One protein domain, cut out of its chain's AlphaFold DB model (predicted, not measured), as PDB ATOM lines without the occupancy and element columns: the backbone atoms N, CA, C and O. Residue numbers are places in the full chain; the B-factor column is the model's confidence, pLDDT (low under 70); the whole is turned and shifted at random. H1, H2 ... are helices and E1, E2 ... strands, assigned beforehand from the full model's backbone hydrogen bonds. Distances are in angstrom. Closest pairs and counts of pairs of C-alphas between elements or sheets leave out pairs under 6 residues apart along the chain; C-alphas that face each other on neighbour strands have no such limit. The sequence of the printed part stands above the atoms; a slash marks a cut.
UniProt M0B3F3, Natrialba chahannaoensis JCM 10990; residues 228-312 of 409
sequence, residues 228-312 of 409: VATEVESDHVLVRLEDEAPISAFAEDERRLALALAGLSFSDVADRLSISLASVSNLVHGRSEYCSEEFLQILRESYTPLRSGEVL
ATOM      1  N   VAL A 228      -6.457 -16.557  10.326       97.81
ATOM      2  CA  VAL A 228      -6.052 -15.204  10.706       97.81
ATOM      3  C   VAL A 228      -5.046 -14.738   9.666       97.81
ATOM      4  O   VAL A 228      -4.100 -15.466   9.367       97.81
ATOM      5  N   ALA A 229      -5.262 -13.558   9.103       97.94
ATOM      6  CA  ALA A 229      -4.397 -12.980   8.087       97.94
ATOM      7  C   ALA A 229      -4.178 -11.492   8.349       97.94
ATOM      8  O   ALA A 229      -5.092 -10.786   8.776       97.94
ATOM      9  N   THR A 230      -2.967 -11.038   8.059       97.88
ATOM     10  CA  THR A 230      -2.553  -9.634   8.036       97.88
ATOM     11  C   THR A 230      -2.200  -9.234   6.601       97.88
ATOM     12  O   THR A 230      -2.376 -10.022   5.666       97.88
ATOM     13  N   GLU A 231      -1.684  -8.020   6.412       97.12
ATOM     14  CA  GLU A 231      -1.147  -7.546   5.128       97.12
ATOM     15  C   GLU A 231      -0.182  -8.557   4.483       97.12
ATOM     16  O   GLU A 231      -0.305  -8.842   3.297       97.12
ATOM     17  N   VAL A 232       0.696  -9.197   5.266       96.00
ATOM     18  CA  VAL A 232       1.689 -10.151   4.742       96.00
ATOM     19  C   VAL A 232       1.026 -11.361   4.078       96.00
ATOM     20  O   VAL A 232       1.357 -11.715   2.945       96.00
ATOM     21  N   GLU A 233       0.086 -12.019   4.764       97.50
ATOM     22  CA  GLU A 233      -0.620 -13.169   4.190       97.50
ATOM     23  C   GLU A 233      -1.558 -12.751   3.048       97.50
ATOM     24  O   GLU A 233      -1.722 -13.501   2.083       97.50
ATOM     25  N   SER A 234      -2.146 -11.554   3.141       97.62
ATOM     26  CA  SER A 234      -2.947 -10.952   2.074       97.62
ATOM     27  C   SER A 234      -2.112 -10.808   0.799       97.62
ATOM     28  O   SER A 234      -2.437 -11.430  -0.212       97.62
ATOM     29  N   ASP A 235      -1.000 -10.077   0.847       96.94
ATOM     30  CA  ASP A 235      -0.148  -9.789  -0.311       96.94
ATOM     31  C   ASP A 235       0.344 -11.059  -1.012       96.94
ATOM     32  O   ASP A 235       0.311 -11.148  -2.242       96.94
ATOM     33  N   HIS A 236       0.720 -12.087  -0.245       94.81
ATOM     34  CA  HIS A 236       1.113 -13.379  -0.808       94.81
ATOM     35  C   HIS A 236       0.010 -14.013  -1.669       94.81
ATOM     36  O   HIS A 236       0.297 -14.546  -2.743       94.81
ATOM     37  N   VAL A 237      -1.251 -13.958  -1.231       95.56
ATOM     38  CA  VAL A 237      -2.387 -14.491  -2.000       95.56
ATOM     39  C   VAL A 237      -2.724 -13.593  -3.188       95.56
ATOM     40  O   VAL A 237      -3.029 -14.110  -4.266       95.56
ATOM     41  N   LEU A 238      -2.646 -12.270  -3.024       94.44
ATOM     42  CA  LEU A 238      -2.939 -11.316  -4.094       94.44
ATOM     43  C   LEU A 238      -1.989 -11.456  -5.284       94.44
ATOM     44  O   LEU A 238      -2.474 -11.559  -6.408       94.44
ATOM     45  N   VAL A 239      -0.676 -11.572  -5.052       93.94
ATOM     46  CA  VAL A 239       0.309 -11.792  -6.129       93.94
ATOM     47  C   VAL A 239      -0.092 -12.989  -6.995       93.94
ATOM     48  O   VAL A 239      -0.074 -12.926  -8.221       93.94
ATOM     49  N   ARG A 240      -0.554 -14.076  -6.370       92.50
ATOM     50  CA  ARG A 240      -0.992 -15.276  -7.094       92.50
ATOM     51  C   ARG A 240      -2.305 -15.078  -7.844       92.50
ATOM     52  O   ARG A 240      -2.499 -15.679  -8.903       92.50
ATOM     53  N   LEU A 241      -3.229 -14.295  -7.285       92.62
ATOM     54  CA  LEU A 241      -4.468 -13.937  -7.971       92.62
ATOM     55  C   LEU A 241      -4.162 -13.096  -9.217       92.62
ATOM     56  O   LEU A 241      -4.821 -13.302 -10.235       92.62
ATOM     57  N   GLU A 242      -3.159 -12.224  -9.166       91.75
ATOM     58  CA  GLU A 242      -2.735 -11.360 -10.272       91.75
ATOM     59  C   GLU A 242      -1.918 -12.098 -11.347       91.75
ATOM     60  O   GLU A 242      -2.151 -11.877 -12.534       91.75
ATOM     61  N   ASP A 243      -1.053 -13.045 -10.966       87.06
ATOM     62  CA  ASP A 243      -0.134 -13.791 -11.853       87.06
ATOM     63  C   ASP A 243      -0.809 -14.821 -12.797       87.06
ATOM     64  O   ASP A 243      -0.173 -15.755 -13.287       87.06
ATOM     65  N   GLU A 244      -2.115 -14.702 -13.050       76.56
ATOM     66  CA  GLU A 244      -2.915 -15.611 -13.893       76.56
ATOM     67  C   GLU A 244      -2.856 -17.111 -13.507       76.56
ATOM     68  O   GLU A 244      -3.401 -17.958 -14.217       76.56
ATOM     69  N   ALA A 245      -2.282 -17.468 -12.353       86.06
ATOM     70  CA  ALA A 245      -2.155 -18.854 -11.913       86.06
ATOM     71  C   ALA A 245      -3.536 -19.526 -11.735       86.06
ATOM     72  O   ALA A 245      -4.460 -18.896 -11.209       86.06
ATOM     73  N   PRO A 246      -3.704 -20.808 -12.120       90.94
ATOM     74  CA  PRO A 246      -4.957 -21.520 -11.889       90.94
ATOM     75  C   PRO A 246      -5.176 -21.739 -10.387       90.94
ATOM     76  O   PRO A 246      -4.234 -22.008  -9.641       90.94
ATOM     77  N   ILE A 247      -6.433 -21.708  -9.935       92.00
ATOM     78  CA  ILE A 247      -6.783 -21.865  -8.509       92.00
ATOM     79  C   ILE A 247      -6.389 -23.238  -7.931       92.00
ATOM     80  O   ILE A 247      -6.253 -23.393  -6.717       92.00
ATOM     81  N   SER A 248      -6.170 -24.247  -8.781       90.25
ATOM     82  CA  SER A 248      -5.652 -25.557  -8.371       90.25
ATOM     83  C   SER A 248      -4.199 -25.498  -7.889       90.25
ATOM     84  O   SER A 248      -3.802 -26.323  -7.070       90.25
ATOM     85  N   ALA A 249      -3.423 -24.496  -8.322       92.31
ATOM     86  CA  ALA A 249      -2.058 -24.282  -7.849       92.31
ATOM     87  C   ALA A 249      -2.004 -23.718  -6.421       92.31
ATOM     88  O   ALA A 249      -0.962 -23.818  -5.771       92.31
ATOM     89  N   PHE A 250      -3.088 -23.098  -5.946       95.12
ATOM     90  CA  PHE A 250      -3.166 -22.521  -4.607       95.12
ATOM     91  C   PHE A 250      -3.225 -23.654  -3.572       95.12
ATOM     92  O   PHE A 250      -3.790 -24.724  -3.823       95.12
ATOM     93  N   ALA A 251      -2.649 -23.447  -2.400       94.69
ATOM     94  CA  ALA A 251      -2.859 -24.311  -1.254       94.69
ATOM     95  C   ALA A 251      -4.286 -24.121  -0.689       94.69
ATOM     96  O   ALA A 251      -5.036 -23.227  -1.094       94.69
ATOM     97  N   GLU A 252      -4.730 -25.030   0.185       95.12
ATOM     98  CA  GLU A 252      -6.085 -24.963   0.756       95.12
ATOM     99  C   GLU A 252      -6.302 -23.689   1.586       95.12
ATOM    100  O   GLU A 252      -7.336 -23.035   1.456       95.12
ATOM    101  N   ASP A 253      -5.331 -23.334   2.418       94.56
ATOM    102  CA  ASP A 253      -5.301 -22.110   3.217       94.56
ATOM    103  C   ASP A 253      -5.337 -20.851   2.341       94.56
ATOM    104  O   ASP A 253      -6.154 -19.969   2.597       94.56
ATOM    105  N   GLU A 254      -4.570 -20.807   1.251       96.00
ATOM    106  CA  GLU A 254      -4.606 -19.698   0.288       96.00
ATOM    107  C   GLU A 254      -5.979 -19.562  -0.391       96.00
ATOM    108  O   GLU A 254      -6.501 -18.455  -0.507       96.00
ATOM    109  N   ARG A 255      -6.621 -20.671  -0.801       96.25
ATOM    110  CA  ARG A 255      -7.994 -20.640  -1.354       96.25
ATOM    111  C   ARG A 255      -9.003 -20.127  -0.331       96.25
ATOM    112  O   ARG A 255      -9.902 -19.357  -0.674       96.25
ATOM    113  N   ARG A 256      -8.876 -20.566   0.924       95.94
ATOM    114  CA  ARG A 256      -9.737 -20.121   2.027       95.94
ATOM    115  C   ARG A 256      -9.528 -18.642   2.337       95.94
ATOM    116  O   ARG A 256     -10.522 -17.957   2.578       95.94
ATOM    117  N   LEU A 257      -8.286 -18.159   2.298       97.44
ATOM    118  CA  LEU A 257      -7.946 -16.753   2.492       97.44
ATOM    119  C   LEU A 257      -8.433 -15.892   1.325       97.44
ATOM    120  O   LEU A 257      -9.105 -14.901   1.575       97.44
ATOM    121  N   ALA A 258      -8.225 -16.302   0.073       96.94
ATOM    122  CA  ALA A 258      -8.747 -15.591  -1.097       96.94
ATOM    123  C   ALA A 258     -10.275 -15.428  -1.028       96.94
ATOM    124  O   ALA A 258     -10.808 -14.344  -1.258       96.94
ATOM    125  N   LEU A 259     -10.984 -16.493  -0.638       96.62
ATOM    126  CA  LEU A 259     -12.427 -16.443  -0.413       96.62
ATOM    127  C   LEU A 259     -12.810 -15.475   0.719       96.62
ATOM    128  O   LEU A 259     -13.800 -14.755   0.605       96.62
ATOM    129  N   ALA A 260     -12.043 -15.467   1.811       97.12
ATOM    130  CA  ALA A 260     -12.288 -14.584   2.943       97.12
ATOM    131  C   ALA A 260     -12.012 -13.108   2.596       97.12
ATOM    132  O   ALA A 260     -12.827 -12.255   2.931       97.12
ATOM    133  N   LEU A 261     -10.942 -12.813   1.849       97.75
ATOM    134  CA  LEU A 261     -10.627 -11.481   1.315       97.75
ATOM    135  C   LEU A 261     -11.700 -10.975   0.343       97.75
ATOM    136  O   LEU A 261     -11.948  -9.774   0.274       97.75
ATOM    137  N   ALA A 262     -12.359 -11.880  -0.385       96.44
ATOM    138  CA  ALA A 262     -13.516 -11.572  -1.223       96.44
ATOM    139  C   ALA A 262     -14.810 -11.310  -0.433       96.44
ATOM    140  O   ALA A 262     -15.810 -10.910  -1.026       96.44
ATOM    141  N   GLY A 263     -14.822 -11.551   0.882       95.44
ATOM    142  CA  GLY A 263     -16.017 -11.397   1.712       95.44
ATOM    143  C   GLY A 263     -17.139 -12.377   1.355       95.44
ATOM    144  O   GLY A 263     -18.301 -12.101   1.639       95.44
ATOM    145  N   LEU A 264     -16.814 -13.506   0.714       94.38
ATOM    146  CA  LEU A 264     -17.802 -14.459   0.208       94.38
ATOM    147  C   LEU A 264     -17.951 -15.666   1.138       94.38
ATOM    148  O   LEU A 264     -16.980 -16.285   1.589       94.38
ATOM    149  N   SER A 265     -19.196 -16.058   1.389       93.38
ATOM    150  CA  SER A 265     -19.533 -17.338   2.006       93.38
ATOM    151  C   SER A 265     -19.566 -18.461   0.964       93.38
ATOM    152  O   SER A 265     -19.570 -18.238  -0.248       93.38
ATOM    153  N   PHE A 266     -19.639 -19.714   1.426       94.75
ATOM    154  CA  PHE A 266     -19.852 -20.841   0.509       94.75
ATOM    155  C   PHE A 266     -21.205 -20.748  -0.209       94.75
ATOM    156  O   PHE A 266     -21.309 -21.229  -1.333       94.75
ATOM    157  N   SER A 267     -22.215 -20.130   0.418       95.06
ATOM    158  CA  SER A 267     -23.524 -19.916  -0.208       95.06
ATOM    159  C   SER A 267     -23.424 -18.917  -1.351       95.06
ATOM    160  O   SER A 267     -23.892 -19.216  -2.440       95.06
ATOM    161  N   ASP A 268     -22.723 -17.798  -1.148       95.38
ATOM    162  CA  ASP A 268     -22.570 -16.774  -2.189       95.38
ATOM    163  C   ASP A 268     -21.904 -17.348  -3.442       95.38
ATOM    164  O   ASP A 268     -22.325 -17.085  -4.568       95.38
ATOM    165  N   VAL A 269     -20.878 -18.182  -3.252       96.38
ATOM    166  CA  VAL A 269     -20.198 -18.866  -4.359       96.38
ATOM    167  C   VAL A 269     -21.101 -19.917  -5.004       96.38
ATOM    168  O   VAL A 269     -21.143 -20.007  -6.230       96.38
ATOM    169  N   ALA A 270     -21.830 -20.704  -4.206       97.12
ATOM    170  CA  ALA A 270     -22.755 -21.721  -4.708       97.12
ATOM    171  C   ALA A 270     -23.842 -21.098  -5.590       97.12
ATOM    172  O   ALA A 270     -24.101 -21.602  -6.684       97.12
ATOM    173  N   ASP A 271     -24.411 -19.978  -5.148       96.75
ATOM    174  CA  ASP A 271     -25.453 -19.246  -5.859       96.75
ATOM    175  C   ASP A 271     -24.911 -18.623  -7.152       96.75
ATOM    176  O   ASP A 271     -25.503 -18.809  -8.219       96.75
ATOM    177  N   ARG A 272     -23.745 -17.959  -7.100       96.44
ATOM    178  CA  ARG A 272     -23.104 -17.359  -8.289       96.44
ATOM    179  C   ARG A 272     -22.732 -18.394  -9.351       96.44
ATOM    180  O   ARG A 272     -22.885 -18.123 -10.537       96.44
ATOM    181  N   LEU A 273     -22.264 -19.571  -8.939       96.31
ATOM    182  CA  LEU A 273     -21.869 -20.649  -9.852       96.31
ATOM    183  C   LEU A 273     -23.021 -21.603 -10.201       96.31
ATOM    184  O   LEU A 273     -22.866 -22.450 -11.077       96.31
ATOM    185  N   SER A 274     -24.176 -21.484  -9.536       96.44
ATOM    186  CA  SER A 274     -25.298 -22.428  -9.649       96.44
ATOM    187  C   SER A 274     -24.891 -23.888  -9.371       96.44
ATOM    188  O   SER A 274     -25.289 -24.814 -10.081       96.44
ATOM    189  N   ILE A 275     -24.090 -24.104  -8.321       96.69
ATOM    190  CA  ILE A 275     -23.599 -25.427  -7.891       96.69
ATOM    191  C   ILE A 275     -23.987 -25.717  -6.436       96.69
ATOM    192  O   ILE A 275     -24.423 -24.843  -5.700       96.69
ATOM    193  N   SER A 276     -23.829 -26.965  -5.989       97.06
ATOM    194  CA  SER A 276     -24.132 -27.319  -4.596       97.06
ATOM    195  C   SER A 276     -23.081 -26.783  -3.610       97.06
ATOM    196  O   SER A 276     -21.897 -26.710  -3.944       97.06
ATOM    197  N   LEU A 277     -23.470 -26.532  -2.352       96.69
ATOM    198  CA  LEU A 277     -22.530 -26.202  -1.263       96.69
ATOM    199  C   LEU A 277     -21.411 -27.246  -1.106       96.69
ATOM    200  O   LEU A 277     -20.273 -26.903  -0.793       96.69
ATOM    201  N   ALA A 278     -21.712 -28.527  -1.347       96.56
ATOM    202  CA  ALA A 278     -20.717 -29.596  -1.310       96.56
ATOM    203  C   ALA A 278     -19.683 -29.456  -2.441       96.56
ATOM    204  O   ALA A 278     -18.501 -29.725  -2.230       96.56
ATOM    205  N   SER A 279     -20.109 -28.995  -3.620       96.06
ATOM    206  CA  SER A 279     -19.222 -28.703  -4.750       96.06
ATOM    207  C   SER A 279     -18.299 -27.525  -4.437       96.06
ATOM    208  O   SER A 279     -17.097 -27.652  -4.648       96.06
ATOM    209  N   VAL A 280     -18.831 -26.438  -3.859       96.12
ATOM    210  CA  VAL A 280     -18.019 -25.299  -3.387       96.12
ATOM    211  C   VAL A 280     -17.018 -25.749  -2.330       96.12
ATOM    212  O   VAL A 280     -15.835 -25.440  -2.423       96.12
ATOM    213  N   SER A 281     -17.467 -26.533  -1.349       95.38
ATOM    214  CA  SER A 281     -16.588 -27.070  -0.312       95.38
ATOM    215  C   SER A 281     -15.455 -27.898  -0.921       95.38
ATOM    216  O   SER A 281     -14.291 -27.662  -0.610       95.38
ATOM    217  N   ASN A 282     -15.755 -28.814  -1.845       95.69
ATOM    218  CA  ASN A 282     -14.720 -29.594  -2.523       95.69
ATOM    219  C   ASN A 282     -13.760 -28.718  -3.336       95.69
ATOM    220  O   ASN A 282     -12.574 -29.025  -3.371       95.69
ATOM    221  N   LEU A 283     -14.244 -27.640  -3.953       94.44
ATOM    222  CA  LEU A 283     -13.414 -26.699  -4.700       94.44
ATOM    223  C   LEU A 283     -12.451 -25.928  -3.781       94.44
ATOM    224  O   LEU A 283     -11.247 -25.910  -4.024       94.44
ATOM    225  N   VAL A 284     -12.953 -25.368  -2.675       94.25
ATOM    226  CA  VAL A 284     -12.144 -24.627  -1.688       94.25
ATOM    227  C   VAL A 284     -11.093 -25.535  -1.034       94.25
ATOM    228  O   VAL A 284      -9.933 -25.146  -0.909       94.25
ATOM    229  N   HIS A 285     -11.459 -26.777  -0.705       94.50
ATOM    230  CA  HIS A 285     -10.539 -27.773  -0.136       94.50
ATOM    231  C   HIS A 285      -9.652 -28.471  -1.190       94.50
ATOM    232  O   HIS A 285      -8.949 -29.423  -0.864       94.50
ATOM    233  N   GLY A 286      -9.694 -28.058  -2.465       92.88
ATOM    234  CA  GLY A 286      -8.851 -28.623  -3.529       92.88
ATOM    235  C   GLY A 286      -9.140 -30.089  -3.886       92.88
ATOM    236  O   GLY A 286      -8.293 -30.774  -4.449       92.88
ATOM    237  N   ARG A 287     -10.330 -30.598  -3.552       94.25
ATOM    238  CA  ARG A 287     -10.788 -31.972  -3.845       94.25
ATOM    239  C   ARG A 287     -11.466 -32.098  -5.212       94.25
ATOM    240  O   ARG A 287     -11.802 -33.206  -5.624       94.25
ATOM    241  N   SER A 288     -11.730 -30.977  -5.878       92.62
ATOM    242  CA  SER A 288     -12.380 -30.897  -7.187       92.62
ATOM    243  C   SER A 288     -11.909 -29.652  -7.933       92.62
ATOM    244  O   SER A 288     -11.726 -28.609  -7.316       92.62
ATOM    245  N   GLU A 289     -11.786 -29.747  -9.256       92.38
ATOM    246  CA  GLU A 289     -11.509 -28.610 -10.153       92.38
ATOM    247  C   GLU A 289     -12.760 -28.152 -10.926       92.38
ATOM    248  O   GLU A 289     -12.689 -27.280 -11.792       92.38
ATOM    249  N   TYR A 290     -13.922 -28.740 -10.628       93.25
ATOM    250  CA  TYR A 290     -15.196 -28.347 -11.229       93.25
ATOM    251  C   TYR A 290     -15.517 -26.873 -10.923       93.25
ATOM    252  O   TYR A 290     -15.564 -26.497  -9.752       93.25
ATOM    253  N   CYS A 291     -15.749 -26.075 -11.971       94.56
ATOM    254  CA  CYS A 291     -15.962 -24.618 -11.923       94.56
ATOM    255  C   CYS A 291     -14.783 -23.805 -11.344       94.56
ATOM    256  O   CYS A 291     -14.981 -22.760 -10.724       94.56
ATOM    257  N   SER A 292     -13.551 -24.306 -11.484       94.44
ATOM    258  CA  SER A 292     -12.350 -23.681 -10.914       94.44
ATOM    259  C   SER A 292     -11.969 -22.346 -11.564       94.44
ATOM    260  O   SER A 292     -11.544 -21.435 -10.854       94.44
ATOM    261  N   GLU A 293     -12.158 -22.201 -12.876       94.69
ATOM    262  CA  GLU A 293     -11.891 -20.950 -13.598       94.69
ATOM    263  C   GLU A 293     -12.907 -19.865 -13.224       94.69
ATOM    264  O   GLU A 293     -12.522 -18.748 -12.880       94.69
ATOM    265  N   GLU A 294     -14.197 -20.204 -13.199       96.00
ATOM    266  CA  GLU A 294     -15.265 -19.279 -12.817       96.00
ATOM    267  C   GLU A 294     -15.150 -18.870 -11.344       96.00
ATOM    268  O   GLU A 294     -15.362 -17.711 -10.992       96.00
ATOM    269  N   PHE A 295     -14.756 -19.800 -10.468       96.19
ATOM    270  CA  PHE A 295     -14.470 -19.487  -9.071       96.19
ATOM    271  C   PHE A 295     -13.297 -18.516  -8.926       96.19
ATOM    272  O   PHE A 295     -13.404 -17.537  -8.191       96.19
ATOM    273  N   LEU A 296     -12.198 -18.742  -9.650       95.69
ATOM    274  CA  LEU A 296     -11.051 -17.834  -9.652       95.69
ATOM    275  C   LEU A 296     -11.439 -16.432 -10.137       95.69
ATOM    276  O   LEU A 296     -11.005 -15.441  -9.552       95.69
ATOM    277  N   GLN A 297     -12.280 -16.345 -11.168       95.31
ATOM    278  CA  GLN A 297     -12.798 -15.072 -11.660       95.31
ATOM    279  C   GLN A 297     -13.623 -14.343 -10.587       95.31
ATOM    280  O   GLN A 297     -13.380 -13.165 -10.334       95.31
ATOM    281  N   ILE A 298     -14.526 -15.047  -9.896       95.94
ATOM    282  CA  ILE A 298     -15.312 -14.478  -8.789       95.94
ATOM    283  C   ILE A 298     -14.402 -13.879  -7.707       95.94
ATOM    284  O   ILE A 298     -14.681 -12.784  -7.212       95.94
ATOM    285  N   LEU A 299     -13.324 -14.583  -7.343       95.88
ATOM    286  CA  LEU A 299     -12.361 -14.107  -6.349       95.88
ATOM    287  C   LEU A 299     -11.645 -12.839  -6.826       95.88
ATOM    288  O   LEU A 299     -11.606 -11.856  -6.088       95.88
ATOM    289  N   ARG A 300     -11.140 -12.836  -8.066       95.19
ATOM    290  CA  ARG A 300     -10.448 -11.688  -8.684       95.19
ATOM    291  C   ARG A 300     -11.308 -10.430  -8.755       95.19
ATOM    292  O   ARG A 300     -10.788  -9.333  -8.612       95.19
ATOM    293  N   GLU A 301     -12.606 -10.588  -8.979       94.81
ATOM    294  CA  GLU A 301     -13.540  -9.465  -9.095       94.81
ATOM    295  C   GLU A 301     -13.982  -8.897  -7.739       94.81
ATOM    296  O   GLU A 301     -14.526  -7.794  -7.699       94.81
ATOM    297  N   SER A 302     -13.791  -9.638  -6.639       94.69
ATOM    298  CA  SER A 302     -14.421  -9.320  -5.348       94.69
ATOM    299  C   SER A 302     -13.443  -9.091  -4.186       94.69
ATOM    300  O   SER A 302     -13.879  -8.623  -3.136       94.69
ATOM    301  N   TYR A 303     -12.155  -9.438  -4.310       95.56
ATOM    302  CA  TYR A 303     -11.221  -9.337  -3.181       95.56
ATOM    303  C   TYR A 303     -10.991  -7.890  -2.721       95.56
ATOM    304  O   TYR A 303     -10.945  -6.956  -3.516       95.56
ATOM    305  N   THR A 304     -10.799  -7.717  -1.413       96.94
ATOM    306  CA  THR A 304     -10.352  -6.456  -0.810       96.94
ATOM    307  C   THR A 304      -9.044  -6.699  -0.047       96.94
ATOM    308  O   THR A 304      -9.094  -7.390   0.976       96.94
ATOM    309  N   PRO A 305      -7.897  -6.140  -0.491       96.44
ATOM    310  CA  PRO A 305      -6.607  -6.321   0.183       96.44
ATOM    311  C   PRO A 305      -6.648  -5.841   1.635       96.44
ATOM    312  O   PRO A 305      -7.395  -4.907   1.948       96.44
ATOM    313  N   LEU A 306      -5.846  -6.455   2.507       97.38
ATOM    314  CA  LEU A 306      -5.581  -5.930   3.848       97.38
ATOM    315  C   LEU A 306      -4.485  -4.876   3.792       97.38
ATOM    316  O   LEU A 306      -3.521  -5.023   3.049       97.38
ATOM    317  N   ARG A 307      -4.652  -3.816   4.575       95.25
ATOM    318  CA  ARG A 307      -3.648  -2.758   4.731       95.25
ATOM    319  C   ARG A 307      -2.760  -3.052   5.936       95.25
ATOM    320  O   ARG A 307      -3.175  -3.767   6.848       95.25
ATOM    321  N   SER A 308      -1.581  -2.438   5.986       94.12
ATOM    322  CA  SER A 308      -0.785  -2.366   7.215       94.12
ATOM    323  C   SER A 308      -1.653  -1.941   8.405       94.12
ATOM    324  O   SER A 308      -2.330  -0.915   8.350       94.12
ATOM    325  N   GLY A 309      -1.613  -2.725   9.484       94.38
ATOM    326  CA  GLY A 309      -2.428  -2.492  10.679       94.38
ATOM    327  C   GLY A 309      -3.858  -3.032  10.595       94.38
ATOM    328  O   GLY A 309      -4.660  -2.714  11.461       94.38
ATOM    329  N   GLU A 310      -4.209  -3.839   9.590       97.25
ATOM    330  CA  GLU A 310      -5.485  -4.559   9.540       97.25
ATOM    331  C   GLU A 310      -5.296  -6.060   9.757       97.25
ATOM    332  O   GLU A 310      -4.330  -6.673   9.296       97.25
ATOM    333  N   VAL A 311      -6.273  -6.674  10.422       97.94
ATOM    334  CA  VAL A 311      -6.378  -8.127  10.555       97.94
ATOM    335  C   VAL A 311      -7.721  -8.599  10.025       97.94
ATOM    336  O   VAL A 311      -8.752  -7.940  10.174       97.94
ATOM    337  N   LEU A 312      -7.704  -9.777   9.413       98.19
ATOM    338  CA  LEU A 312      -8.885 -10.519   9.019       98.19
ATOM    339  C   LEU A 312      -8.889 -11.865   9.724       98.19
ATOM    340  O   LEU A 312      -7.919 -12.620   9.668       98.19
TER     341      LEU A 312
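This is residues 228 to 312 of the 409 residues of a protein of Natrialba chahannaoensis JCM 10990 (UniProt M0B3F3). Five short helices make a small body in which they mostly cross at wide angles: H2 is nearest the middle, H1 crosses it on one side, and H3 and H4 meet nearly at right angles towards one end. H5 reaches along another side from H3 to the last turn of H1, and the chain then runs to the opposite end, where it folds back into the short strand E1, not far from the first printed residues. The printed part has 85 residues, with five named helices and one named strand in the order H1, H2, H3, H4, H5, E1; the class is mostly helix. It is compact, with a radius of gyration of the C-alphas of 12.1 A, and elongated, spanning 36 by 23 by 20 A.

Start at the longest helix, H1, residues 231 to 242. With residues 234 to 238 alone it touches H2, residues 252 to 261; the closest C-alphas, those of Val 237 and Glu 254, are 6.1 A apart, and the lines are about perpendicular at 83 degrees. With residues 241 to 242 alone H1 only just touches H5, residues 292 to 302, with 3 pairs of C-alphas within 8 A; the closest, those of Leu 241 and Arg 300, are 6.4 A apart, at a steep tilt of 55 degrees, opposite ways. H2 and H5 are the hub, touching three other helices each. They touch only at their ends, and only just, with 3 pairs of C-alphas within 8 A. Their closest C-alphas, those of Leu 259 and Leu 299, are 6.4 A apart, and they run the same way at 36 degrees, only just a steep tilt. Look next at H4, residues 277 to 284, which only just touches H2, with 3 pairs of C-alphas within 8 A; the closest, Arg 255 and Val 284, are 5.8 A apart, and the tilt of 70.4 degrees is only just about perpendicular. H3, residues 266 to 273, touches H4, with C-alphas 270 and 277 closest at 5.7 A, about perpendicular at 87 degrees. H3 also touches H5, where C-alphas 273 and 294 are closest at 7.4 A; their 72 degrees are only just about perpendicular. H1 is apart from H3 and H4. E1, residues 310 to 312, pairs with no named strand; its closest C-alpha to H1 is that of Glu 310, 6.9 A from that of Glu 231. In H2, H3, H4 and H5 every O i to N i+4 pair is within hydrogen-bond range; in H1 it is 7 of 8.

Find C-alpha 231 at (-1.147, -7.546, 5.128); from there H1 runs 15.9 A to C-alpha 242 at (-2.735, -11.360, -10.272). H2 covers residues 252 to 261 over 14.2 A. H3, residues 266 to 273, and H4, residues 277 to 284, are 10.6 A and 10.5 A long. H5 runs 15.5 A from Ser 292 to Ser 302. E1 spans 6.9 A from Glu 310 to C-alpha 312 at (-8.885, -10.519, 9.019).

The two C-alphas farthest apart are those of Ser 274 and Gly 309, at 36.5 A, while the first and last printed C-alphas, Val 228 and Leu 312, are 5.7 A apart. The printed part has no cut. The links H2 to H3 and H3 to H4 are tight, those from H1 to H2, H4 to H5 and H5 to E1 are short, and no link is long. The mean pLDDT of the printed part is 95.0, and no printed residue is under 70.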